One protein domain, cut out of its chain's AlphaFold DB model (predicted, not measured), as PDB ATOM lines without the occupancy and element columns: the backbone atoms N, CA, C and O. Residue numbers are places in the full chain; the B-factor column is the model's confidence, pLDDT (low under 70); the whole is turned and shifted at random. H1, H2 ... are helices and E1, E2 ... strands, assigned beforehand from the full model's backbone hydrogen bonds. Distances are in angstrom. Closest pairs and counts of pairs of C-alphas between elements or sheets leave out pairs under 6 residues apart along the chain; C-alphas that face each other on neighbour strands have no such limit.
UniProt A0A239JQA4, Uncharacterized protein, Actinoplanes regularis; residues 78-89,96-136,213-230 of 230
ATOM      1  N   GLU A  78     276.997 204.902 165.316       65.44
ATOM      2  CA  GLU A  78     276.336 205.914 164.491       65.44
ATOM      3  C   GLU A  78     277.376 206.905 163.957       65.44
ATOM      4  O   GLU A  78     278.195 207.439 164.712       65.44
ATOM      5  N   THR A  79     277.328 207.181 162.653       69.50
ATOM      6  CA  THR A  79     278.104 208.256 162.024       69.50
ATOM      7  C   THR A  79     277.429 209.593 162.300       69.50
ATOM      8  O   THR A  79     276.338 209.849 161.795       69.50
ATOM      9  N   TRP A  80     278.074 210.440 163.093       80.00
ATOM     10  CA  TRP A  80     277.654 211.815 163.358       80.00
ATOM     11  C   TRP A  80     278.565 212.787 162.604       80.00
ATOM     12  O   TRP A  80     279.624 212.411 162.108       80.00
ATOM     13  N   GLN A  81     278.161 214.047 162.497       84.00
ATOM     14  CA  GLN A  81     278.974 215.120 161.930       84.00
ATOM     15  C   GLN A  81     279.188 216.212 162.979       84.00
ATOM     16  O   GLN A  81     278.224 216.723 163.554       84.00
ATOM     17  N   LEU A  82     280.446 216.581 163.212       86.00
ATOM     18  CA  LEU A  82     280.822 217.759 163.984       86.00
ATOM     19  C   LEU A  82     280.970 218.938 163.019       86.00
ATOM     20  O   LEU A  82     281.853 218.942 162.162       86.00
ATOM     21  N   GLY A  83     280.076 219.913 163.136       86.12
ATOM     22  CA  GLY A  83     280.131 221.181 162.424       86.12
ATOM     23  C   GLY A  83     280.945 222.212 163.197       86.12
ATOM     24  O   GLY A  83     280.725 222.389 164.395       86.12
ATOM     25  N   HIS A  84     281.837 222.914 162.507       86.62
ATOM     26  CA  HIS A  84     282.549 224.088 162.993       86.62
ATOM     27  C   HIS A  84     282.098 225.320 162.207       86.62
ATOM     28  O   HIS A  84     282.128 225.328 160.973       86.62
ATOM     29  N   ARG A  85     281.683 226.366 162.917       85.00
ATOM     30  CA  ARG A  85     281.283 227.639 162.325       85.00
ATOM     31  C   ARG A  85     282.515 228.484 162.018       85.00
ATOM     32  O   ARG A  85     283.212 228.925 162.926       85.00
ATOM     33  N   THR A  86     282.754 228.750 160.744       80.31
ATOM     34  CA  THR A  86     283.760 229.703 160.266       80.31
ATOM     35  C   THR A  86     283.066 230.983 159.816       80.31
ATOM     36  O   THR A  86     282.142 230.938 158.999       80.31
ATOM     37  N   GLU A  87     283.499 232.127 160.337       70.62
ATOM     38  CA  GLU A  87     283.076 233.431 159.824       70.62
ATOM     39  C   GLU A  87     284.043 233.848 158.712       70.62
ATOM     40  O   GLU A  87     285.254 233.903 158.924       70.62
ATOM     41  N   GLU A  88     283.529 234.071 157.501       60.00
ATOM     42  CA  GLU A  88     284.363 234.522 156.388       60.00
ATOM     43  C   GLU A  88     284.748 235.996 156.578       60.00
ATOM     44  O   GLU A  88     283.907 236.866 156.796       60.00
ATOM     45  N   ALA A  89     286.045 236.289 156.452       56.22
ATOM     46  CA  ALA A  89     286.597 237.640 156.569       56.22
ATOM     47  C   ALA A  89     286.241 238.564 155.379       56.22
ATOM     48  O   ALA A  89     286.646 239.723 155.353       56.22
ATOM     49  N   ARG A  96     279.695 230.117 157.444       77.50
ATOM     50  CA  ARG A  96     279.927 228.819 156.810       77.50
ATOM     51  C   ARG A  96     280.107 227.752 157.888       77.50
ATOM     52  O   ARG A  96     280.681 228.008 158.942       77.50
ATOM     53  N   TRP A  97     279.583 226.557 157.631       81.88
ATOM     54  CA  TRP A  97     279.713 225.404 158.521       81.88
ATOM     55  C   TRP A  97     280.550 224.323 157.849       81.88
ATOM     56  O   TRP A  97     280.062 223.655 156.934       81.88
ATOM     57  N   ASP A  98     281.769 224.118 158.335       83.81
ATOM     58  CA  ASP A  98     282.625 223.017 157.903       83.81
ATOM     59  C   ASP A  98     282.300 221.774 158.730       83.81
ATOM     60  O   ASP A  98     282.227 221.841 159.956       83.81
ATOM     61  N   ARG A  99     282.039 220.642 158.071       85.75
ATOM     62  CA  ARG A  99     281.520 219.432 158.722       85.75
ATOM     63  C   ARG A  99     282.497 218.282 158.604       85.75
ATOM     64  O   ARG A  99     282.914 217.937 157.501       85.75
ATOM     65  N   HIS A 100     282.756 217.635 159.733       82.12
ATOM     66  CA  HIS A 100     283.680 216.514 159.838       82.12
ATOM     67  C   HIS A 100     282.958 215.278 160.374       82.12
ATOM     68  O   HIS A 100     282.233 215.397 161.366       82.12
ATOM     69  N   PRO A 101     283.114 214.098 159.750       82.25
ATOM     70  CA  PRO A 101     282.519 212.875 160.267       82.25
ATOM     71  C   PRO A 101     283.171 212.494 161.603       82.25
ATOM     72  O   PRO A 101     284.394 212.488 161.730       82.25
ATOM     73  N   VAL A 102     282.350 212.165 162.595       83.06
ATOM     74  CA  VAL A 102     282.768 211.724 163.927       83.06
ATOM     75  C   VAL A 102     281.996 210.478 164.340       83.06
ATOM     76  O   VAL A 102     280.798 210.336 164.084       83.06
ATOM     77  N   THR A 103     282.694 209.558 164.996       80.12
ATOM     78  CA  THR A 103     282.127 208.280 165.425       80.12
ATOM     79  C   THR A 103     281.711 208.376 166.883       80.12
ATOM     80  O   THR A 103     282.560 208.561 167.754       80.12
ATOM     81  N   VAL A 104     280.416 208.240 167.173       79.25
ATOM     82  CA  VAL A 104     279.928 208.278 168.558       79.25
ATOM     83  C   VAL A 104     279.769 206.859 169.086       79.25
ATOM     84  O   VAL A 104     278.947 206.095 168.583       79.25
ATOM     85  N   VAL A 105     280.490 206.533 170.158       75.44
ATOM     86  CA  VAL A 105     280.275 205.291 170.911       75.44
ATOM     87  C   VAL A 105     279.228 205.538 171.997       75.44
ATOM     88  O   VAL A 105     279.388 206.434 172.831       75.44
ATOM     89  N   ARG A 106     278.143 204.755 171.990       73.50
ATOM     90  CA  ARG A 106     277.082 204.816 173.009       73.50
ATOM     91  C   ARG A 106     277.206 203.659 174.007       73.50
ATOM     92  O   ARG A 106     277.481 202.536 173.591       73.50
ATOM     93  N   PRO A 107     276.927 203.883 175.301       70.19
ATOM     94  CA  PRO A 107     276.923 202.811 176.287       70.19
ATOM     95  C   PRO A 107     275.610 202.015 176.227       70.19
ATOM     96  O   PRO A 107     274.542 202.545 175.893       70.19
ATOM     97  N   ALA A 108     275.654 200.749 176.645       67.00
ATOM     98  CA  ALA A 108     274.466 199.899 176.734       67.00
ATOM     99  C   ALA A 108     273.457 200.381 177.801       67.00
ATOM    100  O   ALA A 108     272.238 200.241 177.635       67.00
ATOM    101  N   LYS A 109     273.940 200.992 178.892       67.56
ATOM    102  CA  LYS A 109     273.136 201.565 179.987       67.56
ATOM    103  C   LYS A 109     273.802 202.844 180.512       67.56
ATOM    104  O   LYS A 109     275.018 202.944 180.509       67.56
ATOM    105  N   GLY A 110     273.001 203.813 180.963       70.25
ATOM    106  CA  GLY A 110     273.501 205.055 181.565       70.25
ATOM    107  C   GLY A 110     273.826 206.161 180.557       70.25
ATOM    108  O   GLY A 110     273.146 206.296 179.533       70.25
ATOM    109  N   VAL A 111     274.821 206.977 180.895       74.62
ATOM    110  CA  VAL A 111     275.333 208.107 180.111       74.62
ATOM    111  C   VAL A 111     276.837 207.904 179.952       74.62
ATOM    112  O   VAL A 111     277.497 207.588 180.936       74.62
ATOM    113  N   ALA A 112     277.361 208.073 178.739       79.44
ATOM    114  CA  ALA A 112     278.801 208.099 178.495       79.44
ATOM    115  C   ALA A 112     279.216 209.483 178.016       79.44
ATOM    116  O   ALA A 112     278.499 210.129 177.246       79.44
ATOM    117  N   THR A 113     280.387 209.908 178.460       80.62
ATOM    118  CA  THR A 113     281.093 211.068 177.936       80.62
ATOM    119  C   THR A 113     282.228 210.598 177.040       80.62
ATOM    120  O   THR A 113     282.844 209.561 177.283       80.62
ATOM    121  N   GLY A 114     282.502 211.358 175.991       83.56
ATOM    122  CA  GLY A 114     283.675 211.160 175.153       83.56
ATOM    123  C   GLY A 114     284.166 212.491 174.613       83.56
ATOM    124  O   GLY A 114     283.598 213.541 174.914       83.56
ATOM    125  N   ARG A 115     285.231 212.446 173.819       84.94
ATOM    126  CA  ARG A 115     285.906 213.638 173.312       84.94
ATOM    127  C   ARG A 115     286.190 213.502 171.825       84.94
ATOM    128  O   ARG A 115     286.714 212.481 171.386       84.94
ATOM    129  N   PHE A 116     285.865 214.545 171.075       85.31
ATOM    130  CA  PHE A 116     286.264 214.730 169.685       85.31
ATOM    131  C   PHE A 116     287.361 215.783 169.588       85.31
ATOM    132  O   PHE A 116     287.493 216.633 170.463       85.31
ATOM    133  N   LEU A 117     288.129 215.739 168.506       86.94
ATOM    134  CA  LEU A 117     289.017 216.828 168.111       86.94
ATOM    135  C   LEU A 117     288.416 217.491 166.875       86.94
ATOM    136  O   LEU A 117     288.113 216.812 165.891       86.94
ATOM    137  N   CYS A 118     288.204 218.801 166.938       85.69
ATOM    138  CA  CYS A 118     287.733 219.562 165.792       85.69
ATOM    139  C   CYS A 118     288.872 219.733 164.783       85.69
ATOM    140  O   CYS A 118     289.881 220.343 165.107       85.69
ATOM    141  N   MET A 119     288.711 219.254 163.546       84.44
ATOM    142  CA  MET A 119     289.768 219.366 162.526       84.44
ATOM    143  C   MET A 119     289.980 220.794 161.995       84.44
ATOM    144  O   MET A 119     290.942 221.034 161.275       84.44
ATOM    145  N   THR A 120     289.079 221.731 162.309       86.06
ATOM    146  CA  THR A 120     289.192 223.126 161.853       86.06
ATOM    147  C   THR A 120     289.932 224.008 162.858       86.06
ATOM    148  O   THR A 120     290.736 224.840 162.448       86.06
ATOM    149  N   CYS A 121     289.678 223.847 164.160       85.69
ATOM    150  CA  CYS A 121     290.277 224.681 165.212       85.69
ATOM    151  C   CYS A 121     291.218 223.921 166.162       85.69
ATOM    152  O   CYS A 121     291.750 224.529 167.087       85.69
ATOM    153  N   ASP A 122     291.401 222.611 165.965       85.50
ATOM    154  CA  ASP A 122     292.171 221.697 166.824       85.50
ATOM    155  C   ASP A 122     291.727 221.663 168.303       85.50
ATOM    156  O   ASP A 122     292.415 221.111 169.166       85.50
ATOM    157  N   GLU A 123     290.544 222.202 168.618       85.25
ATOM    158  CA  GLU A 123     290.002 222.206 169.973       85.25
ATOM    159  C   GLU A 123     289.368 220.852 170.329       85.25
ATOM    160  O   GLU A 123     288.702 220.197 169.515       85.25
ATOM    161  N   ALA A 124     289.571 220.431 171.579       86.38
ATOM    162  CA  ALA A 124     288.930 219.255 172.143       86.38
ATOM    163  C   ALA A 124     287.475 219.567 172.513       86.38
ATOM    164  O   ALA A 124     287.198 220.421 173.352       86.38
ATOM    165  N   VAL A 125     286.547 218.830 171.913       85.25
ATOM    166  CA  VAL A 125     285.110 219.012 172.083       85.25
ATOM    167  C   VAL A 125     284.529 217.803 172.810       85.25
ATOM    168  O   VAL A 125     284.456 216.702 172.261       85.25
ATOM    169  N   ASP A 126     284.102 218.011 174.053       87.38
ATOM    170  CA  ASP A 126     283.487 216.964 174.868       87.38
ATOM    171  C   ASP A 126     282.016 216.749 174.475       87.38
ATOM    172  O   ASP A 126     281.247 217.700 174.286       87.38
ATOM    173  N   TYR A 127     281.602 215.487 174.377       84.44
ATOM    174  CA  TYR A 127     280.236 215.085 174.057       84.44
ATOM    175  C   TYR A 127     279.656 214.156 175.122       84.44
ATOM    176  O   TYR A 127     280.368 213.445 175.829       84.44
ATOM    177  N   VAL A 128     278.329 214.145 175.207       83.44
ATOM    178  CA  VAL A 128     277.530 213.304 176.093       83.44
ATOM    179  C   VAL A 128     276.568 212.483 175.242       83.44
ATOM    180  O   VAL A 128     275.762 213.027 174.479       83.44
ATOM    181  N   ALA A 129     276.636 211.163 175.386       80.25
ATOM    182  CA  ALA A 129     275.778 210.213 174.699       80.25
ATOM    183  C   ALA A 129     274.950 209.401 175.705       80.25
ATOM    184  O   ALA A 129     275.473 208.696 176.571       80.25
ATOM    185  N   ALA A 130     273.624 209.480 175.578       73.62
ATOM    186  CA  ALA A 130     272.704 208.666 176.365       73.62
ATOM    187  C   ALA A 130     272.610 207.228 175.822       73.62
ATOM    188  O   ALA A 130     272.679 206.996 174.608       73.62
ATOM    189  N   SER A 131     272.402 206.273 176.733       68.75
ATOM    190  CA  SER A 131     272.340 204.841 176.418       68.75
ATOM    191  C   SER A 131     271.252 204.426 175.426       68.75
ATOM    192  O   SER A 131     270.142 204.971 175.380       68.75
ATOM    193  N   THR A 132     271.556 203.358 174.688       65.19
ATOM    194  CA  THR A 132     270.677 202.752 173.675       65.19
ATOM    195  C   THR A 132     269.411 202.138 174.281       65.19
ATOM    196  O   THR A 132     268.340 202.242 173.685       65.19
ATOM    197  N   ARG A 133     269.459 201.567 175.498       61.28
ATOM    198  CA  ARG A 133     268.280 200.961 176.164       61.28
ATOM    199  C   ARG A 133     267.187 201.968 176.515       61.28
ATOM    200  O   ARG A 133     266.008 201.705 176.266       61.28
ATOM    201  N   VAL A 134     267.555 203.109 177.102       61.28
ATOM    202  CA  VAL A 134     266.582 204.143 177.503       61.28
ATOM    203  C   VAL A 134     265.961 204.782 176.262       61.28
ATOM    204  O   VAL A 134     264.736 204.928 176.199       61.28
ATOM    205  N   ARG A 135     266.788 205.049 175.243       65.06
ATOM    206  CA  ARG A 135     266.362 205.499 173.915       65.06
ATOM    207  C   ARG A 135     265.397 204.502 173.266       65.06
ATOM    208  O   ARG A 135     264.281 204.876 172.922       65.06
ATOM    209  N   ASN A 136     265.752 203.221 173.171       64.44
ATOM    210  CA  ASN A 136     264.927 202.216 172.491       64.44
ATOM    211  C   ASN A 136     263.589 201.962 173.195       64.44
ATOM    212  O   ASN A 136     262.569 201.810 172.520       64.44
ATOM    213  N   ASP A 213     265.634 215.974 171.355       56.91
ATOM    214  CA  ASP A 213     267.016 216.437 171.501       56.91
ATOM    215  C   ASP A 213     267.731 215.783 172.690       56.91
ATOM    216  O   ASP A 213     268.945 215.639 172.648       56.91
ATOM    217  N   ASP A 214     267.005 215.375 173.738       54.53
ATOM    218  CA  ASP A 214     267.553 214.731 174.951       54.53
ATOM    219  C   ASP A 214     268.090 213.315 174.682       54.53
ATOM    220  O   ASP A 214     268.835 212.760 175.483       54.53
ATOM    221  N   GLU A 215     267.675 212.720 173.565       58.12
ATOM    222  CA  GLU A 215     268.060 211.380 173.109       58.12
ATOM    223  C   GLU A 215     269.145 211.447 172.013       58.12
ATOM    224  O   GLU A 215     269.727 210.418 171.631       58.12
ATOM    225  N   LYS A 216     269.433 212.663 171.528       64.88
ATOM    226  CA  LYS A 216     270.517 212.967 170.594       64.88
ATOM    227  C   LYS A 216     271.840 213.070 171.343       64.88
ATOM    228  O   LYS A 216     271.881 213.368 172.536       64.88
ATOM    229  N   VAL A 217     272.924 212.800 170.628       74.69
ATOM    230  CA  VAL A 217     274.273 213.079 171.120       74.69
ATOM    231  C   VAL A 217     274.395 214.592 171.252       74.69
ATOM    232  O   VAL A 217     274.015 215.329 170.342       74.69
ATOM    233  N   ARG A 218     274.851 215.057 172.413       81.56
ATOM    234  CA  ARG A 218     274.951 216.484 172.730       81.56
ATOM    235  C   ARG A 218     276.383 216.844 173.058       81.56
ATOM    236  O   ARG A 218     277.126 216.012 173.565       81.56
ATOM    237  N   LEU A 219     276.740 218.100 172.834       83.00
ATOM    238  CA  LEU A 219     277.951 218.666 173.413       83.00
ATOM    239  C   LEU A 219     277.793 218.735 174.937       83.00
ATOM    240  O   LEU A 219     276.715 219.088 175.424       83.00
ATOM    241  N   ALA A 220     278.847 218.394 175.678       82.69
ATOM    242  CA  ALA A 220     278.858 218.492 177.139       82.69
ATOM    243  C   ALA A 220     278.691 219.950 177.594       82.69
ATOM    244  O   ALA A 220     277.954 220.238 178.537       82.69
ATOM    245  N   THR A 221     279.303 220.867 176.845       80.19
ATOM    246  CA  THR A 221     279.226 222.312 177.054       80.19
ATOM    247  C   THR A 221     278.630 222.958 175.809       80.19
ATOM    248  O   THR A 221     278.999 222.609 174.686       80.19
ATOM    249  N   ARG A 222     277.699 223.907 175.971       77.81
ATOM    250  CA  ARG A 222     277.185 224.675 174.826       77.81
ATOM    251  C   ARG A 222     278.326 225.493 174.222       77.81
ATOM    252  O   ARG A 222     278.856 226.373 174.891       77.81
ATOM    253  N   SER A 223     278.662 225.220 172.964       76.94
ATOM    254  CA  SER A 223     279.630 225.998 172.190       76.94
ATOM    255  C   SER A 223     278.894 226.786 171.100       76.94
ATOM    256  O   SER A 223     278.046 226.209 170.424       76.94
ATOM    257  N   PRO A 224     279.185 228.085 170.910       77.88
ATOM    258  CA  PRO A 224     278.625 228.867 169.806       77.88
ATOM    259  C   PRO A 224     279.284 228.549 168.451       77.88
ATOM    260  O   PRO A 224     278.752 228.930 167.410       77.88
ATOM    261  N   VAL A 225     280.433 227.863 168.471       85.12
ATOM    262  CA  VAL A 225     281.247 227.547 167.289       85.12
ATOM    263  C   VAL A 225     281.025 226.108 166.818       85.12
ATOM    264  O   VAL A 225     281.100 225.836 165.623       85.12
ATOM    265  N   HIS A 226     280.711 225.192 167.737       85.19
ATOM    266  CA  HIS A 226     280.560 223.769 167.437       85.19
ATOM    267  C   HIS A 226     279.098 223.319 167.480       85.19
ATOM    268  O   HIS A 226     278.360 223.649 168.407       85.19
ATOM    269  N   GLU A 227     278.695 222.494 166.515       85.75
ATOM    270  CA  GLU A 227     277.364 221.884 166.457       85.75
ATOM    271  C   GLU A 227     277.470 220.399 166.072       85.75
ATOM    272  O   GLU A 227     278.166 220.045 165.126       85.75
ATOM    273  N   LEU A 228     276.771 219.512 166.787       82.81
ATOM    274  CA  LEU A 228     276.677 218.084 166.451       82.81
ATOM    275  C   LEU A 228     275.407 217.814 165.638       82.81
ATOM    276  O   LEU A 228     274.310 218.184 166.063       82.81
ATOM    277  N   ARG A 229     275.545 217.129 164.500       75.62
ATOM    278  CA  ARG A 229     274.434 216.745 163.615       75.62
ATOM    279  C   ARG A 229     274.463 215.250 163.294       75.62
ATOM    280  O   ARG A 229     275.537 214.662 163.206       75.62
ATOM    281  N   SER A 230     273.279 214.654 163.144       71.38
ATOM    282  CA  SER A 230     273.046 213.253 162.747       71.38
ATOM    283  C   SER A 230     272.527 213.160 161.327       71.38
ATOM    284  O   SER A 230     271.639 213.994 161.028       71.38
TER     285      SER A 230
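What this domain is: This is residues 78 to 89, 96 to 136 and 213 to 230 of the 230 residues of an uncharacterized protein of Actinoplanes regularis (UniProt A0A239JQA4). Two small sheets lie loosely opposite each other along a rod: a strongly twisted sheet of three strands, E1, E2 and E5, and a two-stranded hairpin, E3 and E4, with few C-alphas close between them. The short helix H1 follows the hairpin at one end of the rod, Ala 89 lies at the other end, and residues 218 to 219 of the long stretch before E5 pair with E4. The printed part has 71 residues, with five named strands and one named helix in the order E1, E2, E3, E4, H1, E5. The larger sheet has the order E2, E1, E5 and, like the hairpin, is antiparallel. The class is mostly strand; the whole is compact, with a radius of gyration of the C-alphas of 12.6 A, and spans 45 by 19 by 18 A.

Where its parts are: E1, residues 78 to 87, is 28.7 A long and begins with C-alpha 78 at (276.336, 205.914, 164.491). E2, residues 96 to 105, is 27.4 A long. E3, residues 111 to 117, measures 20.2 A, and E4, residues 124 to 130, 19.8 A. H1, residues 132 to 136, measures 5.9 A and ends with C-alpha 136 at (264.927, 202.216, 172.491). E5, residues 226 to 229, measures 10.1 A and ends with C-alpha 229 at (274.434, 216.745, 163.615).

How they stand to each other: E1 is the inner strand of the larger sheet, and E2 and E5 are its edge strands. E1 and E2 are antiparallel at 152 degrees, with N 82 and O 100 at 2.8 A, within hydrogen-bond range. E1 and E5 are antiparallel at 145 degrees, with N 83 and O 227 at 2.8 A. E3 and E4 form a hairpin at 154 degrees, with N 114 and O 127 at 3.0 A. Between E2 and E3 the closest C-alphas, those of Val 102 and Phe 116, are 7.4 A apart. Between E2 and E4 the closest are those of Val 104 and Ala 129, at 7.7 A. E4 and E5 are apart, but only just, with 8.1 A at the closest. Residues 127 to 128 of E4 pair with residues 218 to 219, antiparallel. H1 is not on the larger sheet, and its O i to N i+4 pair is within hydrogen-bond range.

The domain as a whole: The C-alphas farthest apart, those of Ala 89 and Arg 133, are 45.4 A apart. Residues 90 to 95 are not printed, with 11.1 A between C-alphas 89 and 96; residues 137 to 212 are not printed, with 14.4 A between C-alphas 136 and 213. Of the links printed whole, E2 to E3 and E4 to H1 are tight and E3 to E4 is short. The mean pLDDT of the printed part is 77.2; 16 residues are under 70, among them 131 to 136 and 213 to 216.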